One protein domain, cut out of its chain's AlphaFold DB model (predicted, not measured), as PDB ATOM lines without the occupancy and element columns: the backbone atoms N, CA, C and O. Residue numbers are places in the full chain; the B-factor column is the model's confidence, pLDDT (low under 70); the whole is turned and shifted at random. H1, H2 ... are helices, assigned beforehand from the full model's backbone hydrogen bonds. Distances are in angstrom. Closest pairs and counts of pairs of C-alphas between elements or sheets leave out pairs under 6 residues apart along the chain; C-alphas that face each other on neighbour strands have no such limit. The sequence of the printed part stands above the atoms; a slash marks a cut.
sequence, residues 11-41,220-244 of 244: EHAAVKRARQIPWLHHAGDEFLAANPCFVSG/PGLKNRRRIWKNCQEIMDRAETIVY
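AT A GLANCE: This is residues 11 to 41 and 220 to 244 of the 244 residues of an uncharacterized protein of Gibberella moniliformis (strain M3125 / FGSC 7600) (UniProt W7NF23). One long, straight helix, H2, makes the length of a loose, flat model, and residues 232 to 244 at its far end stick out. Beside its first turns pass residues 31 to 36 of a long winding stretch, which leads there from the short helix H1. The printed part has 56 residues with two named helices, H1 then H2, and no named strand; the class is all helix. The radius of gyration of the C-alphas is 13.8 A, and the spans are 43 by 30 by 14 A.

IN THESE COORDINATES: Find C-alpha 13 at (138.766, 190.427, 198.265), where H1, residues 13 to 17, begins. After the cut, find C-alpha 220 at (131.257, 184.738, 185.719); from there H2, residues 220 to 242, runs 33.5 A to C-alpha 242 at (121.075, 206.521, 209.059).

HOW THE PARTS SIT: H1 and H2 are apart, with no C-alpha of the one within 8 A of the other. In both, every O i to N i+4 pair is within hydrogen-bond range. Residues 19 to 24 stand free.

THE WHOLE: Residues 42 to 219 are not printed; C-alphas 41 and 220 are 10.3 A apart across the cut. Residue 11 and residues 242 to 244 have pLDDT under 70.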
ATOM      1  N   GLU A  11     134.104 195.229 200.712       68.62
ATOM      2  CA  GLU A  11     134.658 194.934 199.404       68.62
ATOM      3  C   GLU A  11     135.100 193.480 199.330       68.62
ATOM      4  O   GLU A  11     135.925 193.014 200.124       68.62
ATOM      5  N   HIS A  12     134.582 192.782 198.321       79.44
ATOM      6  CA  HIS A  12     135.062 191.465 197.928       79.44
ATOM      7  C   HIS A  12     136.592 191.486 197.769       79.44
ATOM      8  O   HIS A  12     137.137 192.412 197.167       79.44
ATOM      9  N   ALA A  13     137.297 190.464 198.267       83.38
ATOM     10  CA  ALA A  13     138.766 190.427 198.265       83.38
ATOM     11  C   ALA A  13     139.371 190.650 196.864       83.38
ATOM     12  O   ALA A  13     140.347 191.383 196.722       83.38
ATOM     13  N   ALA A  14     138.725 190.101 195.830       83.31
ATOM     14  CA  ALA A  14     139.060 190.340 194.424       83.31
ATOM     15  C   ALA A  14     139.082 191.835 194.048       83.31
ATOM     16  O   ALA A  14     140.001 192.296 193.383       83.31
ATOM     17  N   VAL A  15     138.109 192.624 194.524       83.88
ATOM     18  CA  VAL A  15     138.047 194.074 194.266       83.88
ATOM     19  C   VAL A  15     139.220 194.784 194.929       83.88
ATOM     20  O   VAL A  15     139.816 195.668 194.326       83.88
ATOM     21  N   LYS A  16     139.589 194.379 196.151       83.25
ATOM     22  CA  LYS A  16     140.734 194.963 196.862       83.25
ATOM     23  C   LYS A  16     142.046 194.721 196.117       83.25
ATOM     24  O   LYS A  16     142.850 195.641 196.020       83.25
ATOM     25  N   ARG A  17     142.238 193.519 195.563       82.62
ATOM     26  CA  ARG A  17     143.401 193.198 194.718       82.62
ATOM     27  C   ARG A  17     143.402 194.002 193.419       82.62
ATOM     28  O   ARG A  17     144.426 194.559 193.044       82.62
ATOM     29  N   ALA A  18     142.236 194.136 192.793       82.00
ATOM     30  CA  ALA A  18     142.059 194.824 191.519       82.00
ATOM     31  C   ALA A  18     142.202 196.359 191.582       82.00
ATOM     32  O   ALA A  18     142.103 197.013 190.550       82.00
ATOM     33  N   ARG A  19     142.423 196.955 192.762       80.19
ATOM     34  CA  ARG A  19     142.574 198.414 192.931       80.19
ATOM     35  C   ARG A  19     143.900 198.988 192.458       80.19
ATOM     36  O   ARG A  19     144.041 200.207 192.420       80.19
ATOM     37  N   GLN A  20     144.874 198.138 192.171       78.69
ATOM     38  CA  GLN A  20     146.172 198.600 191.708       78.69
ATOM     39  C   GLN A  20     146.060 199.150 190.281       78.69
ATOM     40  O   GLN A  20     145.281 198.643 189.473       78.69
ATOM     41  N   ILE A  21     146.825 200.204 189.992       75.38
ATOM     42  CA  ILE A  21     147.023 200.722 188.637       75.38
ATOM     43  C   ILE A  21     148.470 200.379 188.245       75.38
ATOM     44  O   ILE A  21     149.381 200.829 188.942       75.38
ATOM     45  N   PRO A  22     148.704 199.607 187.165       81.12
ATOM     46  CA  PRO A  22     147.709 198.998 186.276       81.12
ATOM     47  C   PRO A  22     146.960 197.827 186.934       81.12
ATOM     48  O   PRO A  22     147.450 197.211 187.881       81.12
ATOM     49  N   TRP A  23     145.774 197.503 186.407       78.94
ATOM     50  CA  TRP A  23     145.007 196.344 186.865       78.94
ATOM     51  C   TRP A  23     145.790 195.053 186.607       78.94
ATOM     52  O   TRP A  23     146.078 194.709 185.459       78.94
ATOM     53  N   LEU A  24     146.114 194.332 187.680       80.56
ATOM     54  CA  LEU A  24     146.742 193.018 187.616       80.56
ATOM     55  C   LEU A  24     145.659 191.942 187.639       80.56
ATOM     56  O   LEU A  24     144.917 191.788 188.610       80.56
ATOM     57  N   HIS A  25     145.570 191.202 186.542       80.12
ATOM     58  CA  HIS A  25     144.670 190.069 186.428       80.12
ATOM     59  C   HIS A  25     145.151 188.904 187.303       80.12
ATOM     60  O   HIS A  25     146.304 188.481 187.212       80.12
ATOM     61  N   HIS A  26     144.242 188.347 188.102       83.31
ATOM     62  CA  HIS A  26     144.458 187.117 188.856       83.31
ATOM     63  C   HIS A  26     143.455 186.056 188.401       83.31
ATOM     64  O   HIS A  26     142.271 186.359 188.239       83.31
ATOM     65  N   ALA A  27     143.921 184.815 188.239       84.12
ATOM     66  CA  ALA A  27     143.050 183.692 187.916       84.12
ATOM     67  C   ALA A  27     141.956 183.540 188.990       84.12
ATOM     68  O   ALA A  27     142.245 183.548 190.189       84.12
ATOM     69  N   GLY A  28     140.702 183.424 188.561       83.75
ATOM     70  CA  GLY A  28     139.518 183.395 189.419       83.75
ATOM     71  C   GLY A  28     138.871 184.761 189.692       83.75
ATOM     72  O   GLY A  28     137.747 184.787 190.199       83.75
ATOM     73  N   ASP A  29     139.521 185.882 189.349       87.38
ATOM     74  CA  ASP A  29     138.977 187.245 189.496       87.38
ATOM     75  C   ASP A  29     138.340 187.778 188.193       87.38
ATOM     76  O   ASP A  29     137.912 188.933 188.121       87.38
ATOM     77  N   GLU A  30     138.207 186.937 187.162       88.25
ATOM     78  CA  GLU A  30     137.709 187.317 185.828       88.25
ATOM     79  C   GLU A  30     136.256 187.778 185.857       88.25
ATOM     80  O   GLU A  30     135.830 188.616 185.060       88.25
ATOM     81  N   PHE A  31     135.497 187.279 186.832       89.12
ATOM     82  CA  PHE A  31     134.122 187.698 187.059       89.12
ATOM     83  C   PHE A  31     134.002 189.202 187.343       89.12
ATOM     84  O   PHE A  31     132.944 189.765 187.097       89.12
ATOM     85  N   LEU A  32     135.059 189.885 187.803       88.44
ATOM     86  CA  LEU A  32     135.025 191.339 187.992       88.44
ATOM     87  C   LEU A  32     134.837 192.102 186.677       88.44
ATOM     88  O   LEU A  32     134.164 193.132 186.667       88.44
ATOM     89  N   ALA A  33     135.414 191.591 185.588       86.56
ATOM     90  CA  ALA A  33     135.323 192.179 184.253       86.56
ATOM     91  C   ALA A  33     134.152 191.610 183.431       86.56
ATOM     92  O   ALA A  33     133.839 192.121 182.357       86.56
ATOM     93  N   ALA A  34     133.499 190.551 183.918       89.12
ATOM     94  CA  ALA A  34     132.393 189.916 183.220       89.12
ATOM     95  C   ALA A  34     131.128 190.781 183.262       89.12
ATOM     96  O   ALA A  34     130.756 191.322 184.305       89.12
ATOM     97  N   ASN A  35     130.427 190.865 182.135       89.06
ATOM     98  CA  ASN A  35     129.175 191.604 182.038       89.06
ATOM     99  C   ASN A  35     128.100 190.957 182.943       89.06
ATOM    100  O   ASN A  35     127.795 189.775 182.771       89.06
ATOM    101  N   PRO A  36     127.521 191.691 183.913       88.56
ATOM    102  CA  PRO A  36     126.522 191.129 184.814       88.56
ATOM    103  C   PRO A  36     125.161 190.919 184.143       88.56
ATOM    104  O   PRO A  36     124.392 190.076 184.591       88.56
ATOM    105  N   CYS A  37     124.829 191.664 183.090       84.94
ATOM    106  CA  CYS A  37     123.528 191.605 182.425       84.94
ATOM    107  C   CYS A  37     123.515 190.574 181.293       84.94
ATOM    108  O   CYS A  37     122.591 189.772 181.211       84.94
ATOM    109  N   PHE A  38     124.561 190.553 180.465       82.38
ATOM    110  CA  PHE A  38     124.700 189.609 179.357       82.38
ATOM    111  C   PHE A  38     125.571 188.414 179.767       82.38
ATOM    112  O   PHE A  38     126.799 188.465 179.691       82.38
ATOM    113  N   VAL A  39     124.925 187.345 180.243       85.81
ATOM    114  CA  VAL A  39     125.599 186.138 180.745       85.81
ATOM    115  C   VAL A  39     125.497 185.008 179.719       85.81
ATOM    116  O   VAL A  39     124.435 184.412 179.537       85.81
ATOM    117  N   SER A  40     126.616 184.682 179.070       81.50
ATOM    118  CA  SER A  40     126.711 183.540 178.154       81.50
ATOM    119  C   SER A  40     126.403 182.224 178.879       81.50
ATOM    120  O   SER A  40     126.887 182.000 179.987       81.50
ATOM    121  N   GLY A  41     125.599 181.353 178.265       83.25
ATOM    122  CA  GLY A  41     125.239 180.036 178.812       83.25
ATOM    123  C   GLY A  41     124.132 180.035 179.874       83.25
ATOM    124  O   GLY A  41     123.688 178.964 180.289       83.25
ATOM    125  N   PRO A 220     130.580 183.609 185.082       90.56
ATOM    126  CA  PRO A 220     131.257 184.738 185.719       90.56
ATOM    127  C   PRO A 220     130.389 186.003 185.752       90.56
ATOM    128  O   PRO A 220     130.415 186.733 186.741       90.56
ATOM    129  N   GLY A 221     129.551 186.236 184.738       91.25
ATOM    130  CA  GLY A 221     128.604 187.356 184.747       91.25
ATOM    131  C   GLY A 221     127.587 187.256 185.891       91.25
ATOM    132  O   GLY A 221     127.315 188.239 186.579       91.25
ATOM    133  N   LEU A 222     127.107 186.045 186.187       92.44
ATOM    134  CA  LEU A 222     126.165 185.810 187.281       92.44
ATOM    135  C   LEU A 222     126.833 185.960 188.658       92.44
ATOM    136  O   LEU A 222     126.257 186.559 189.567       92.44
ATOM    137  N   LYS A 223     128.088 185.509 188.796       91.50
ATOM    138  CA  LYS A 223     128.921 185.800 189.977       91.50
ATOM    139  C   LYS A 223     129.099 187.305 190.186       91.50
ATOM    140  O   LYS A 223     128.967 187.782 191.315       91.50
ATOM    141  N   ASN A 224     129.361 188.060 189.114       91.12
ATOM    142  CA  ASN A 224     129.477 189.514 189.196       91.12
ATOM    143  C   ASN A 224     128.166 190.152 189.657       91.12
ATOM    144  O   ASN A 224     128.165 190.984 190.561       91.12
ATOM    145  N   ARG A 225     127.045 189.704 189.086       91.94
ATOM    146  CA  ARG A 225     125.704 190.170 189.443       91.94
ATOM    147  C   ARG A 225     125.397 189.939 190.926       91.94
ATOM    148  O   ARG A 225     125.012 190.880 191.612       91.94
ATOM    149  N   ARG A 226     125.677 188.739 191.451       91.50
ATOM    150  CA  ARG A 226     125.548 188.419 192.886       91.50
ATOM    151  C   ARG A 226     126.393 189.341 193.770       91.50
ATOM    152  O   ARG A 226     125.920 189.797 194.808       91.50
ATOM    153  N   ARG A 227     127.640 189.628 193.373       91.00
ATOM    154  CA  ARG A 227     128.518 190.564 194.098       91.00
ATOM    155  C   ARG A 227     127.933 191.977 194.114       91.00
ATOM    156  O   ARG A 227     127.891 192.593 195.173       91.00
ATOM    157  N   ILE A 228     127.524 192.488 192.952       90.75
ATOM    158  CA  ILE A 228     126.954 193.835 192.817       90.75
ATOM    159  C   ILE A 228     125.709 193.956 193.693       90.75
ATOM    160  O   ILE A 228     125.628 194.889 194.483       90.75
ATOM    161  N   TRP A 229     124.810 192.972 193.634       91.44
ATOM    162  CA  TRP A 229     123.617 192.945 194.474       91.44
ATOM    163  C   TRP A 229     123.949 193.020 195.965       91.44
ATOM    164  O   TRP A 229     123.391 193.852 196.668       91.44
ATOM    165  N   LYS A 230     124.902 192.206 196.442       89.62
ATOM    166  CA  LYS A 230     125.333 192.238 197.847       89.62
ATOM    167  C   LYS A 230     125.822 193.629 198.265       89.62
ATOM    168  O   LYS A 230     125.515 194.076 199.364       89.62
ATOM    169  N   ASN A 231     126.560 194.314 197.392       88.38
ATOM    170  CA  ASN A 231     127.007 195.679 197.661       88.38
ATOM    171  C   ASN A 231     125.833 196.668 197.695       88.38
ATOM    172  O   ASN A 231     125.812 197.533 198.561       88.38
ATOM    173  N   CYS A 232     124.875 196.554 196.771       89.00
ATOM    174  CA  CYS A 232     123.677 197.396 196.756       89.00
ATOM    175  C   CYS A 232     122.823 197.191 198.009       89.00
ATOM    176  O   CYS A 232     122.384 198.172 198.597       89.00
ATOM    177  N   GLN A 233     122.633 195.944 198.438       88.25
ATOM    178  CA  GLN A 233     121.877 195.621 199.644       88.25
ATOM    179  C   GLN A 233     122.516 196.250 200.882       88.25
ATOM    180  O   GLN A 233     121.848 196.971 201.601       88.25
ATOM    181  N   GLU A 234     123.831 196.114 201.050       86.38
ATOM    182  CA  GLU A 234     124.542 196.769 202.154       86.38
ATOM    183  C   GLU A 234     124.392 198.301 202.132       86.38
ATOM    184  O   GLU A 234     124.289 198.933 203.182       86.38
ATOM    185  N   ILE A 235     124.413 198.924 200.945       87.19
ATOM    186  CA  ILE A 235     124.184 200.371 200.821       87.19
ATOM    187  C   ILE A 235     122.783 200.723 201.330       87.19
ATOM    188  O   ILE A 235     122.650 201.697 202.069       87.19
ATOM    189  N   MET A 236     121.768 199.945 200.944       86.31
ATOM    190  CA  MET A 236     120.384 200.153 201.375       86.31
ATOM    191  C   MET A 236     120.232 199.935 202.885       86.31
ATOM    192  O   MET A 236     119.764 200.844 203.562       86.31
ATOM    193  N   ASP A 237     120.745 198.828 203.427       86.19
ATOM    194  CA  ASP A 237     120.690 198.505 204.861       86.19
ATOM    195  C   ASP A 237     121.328 199.625 205.713       86.19
ATOM    196  O   ASP A 237     120.808 200.045 206.751       86.19
ATOM    197  N   ARG A 238     122.458 200.182 205.250       83.25
ATOM    198  CA  ARG A 238     123.115 201.323 205.909       83.25
ATOM    199  C   ARG A 238     122.330 202.618 205.767       83.25
ATOM    200  O   ARG A 238     122.298 203.393 206.718       83.25
ATOM    201  N   ALA A 239     121.745 202.879 204.601       82.31
ATOM    202  CA  ALA A 239     120.932 204.069 204.385       82.31
ATOM    203  C   ALA A 239     119.713 204.068 205.314       82.31
ATOM    204  O   ALA A 239     119.441 205.084 205.943       82.31
ATOM    205  N   GLU A 240     119.050 202.923 205.477       79.62
ATOM    206  CA  GLU A 240     117.931 202.755 206.412       79.62
ATOM    207  C   GLU A 240     118.353 202.970 207.873       79.62
ATOM    208  O   GLU A 240     117.609 203.558 208.653       79.62
ATOM    209  N   THR A 241     119.581 202.580 208.228       74.06
ATOM    210  CA  THR A 241     120.134 202.777 209.578       74.06
ATOM    211  C   THR A 241     120.463 204.249 209.887       74.06
ATOM    212  O   THR A 241     120.503 204.624 211.052       74.06
ATOM    213  N   ILE A 242     120.701 205.099 208.879       64.19
ATOM    214  CA  ILE A 242     121.075 206.521 209.059       64.19
ATOM    215  C   ILE A 242     119.846 207.431 209.270       64.19
ATOM    216  O   ILE A 242     119.994 208.575 209.693       64.19
ATOM    217  N   VAL A 243     118.633 206.951 208.975       58.66
ATOM    218  CA  VAL A 243     117.393 207.751 209.062       58.66
ATOM    219  C   VAL A 243     116.766 207.750 210.474       58.66
ATOM    220  O   VAL A 243     115.780 208.451 210.697       58.66
ATOM    221  N   TYR A 244     117.361 207.056 211.450       44.47
ATOM    222  CA  TYR A 244     116.953 207.057 212.867       44.47
ATOM    223  C   TYR A 244     118.090 207.515 213.784       44.47
ATOM    224  O   TYR A 244     117.770 208.091 214.850       44.47
TER     225      TYR A 244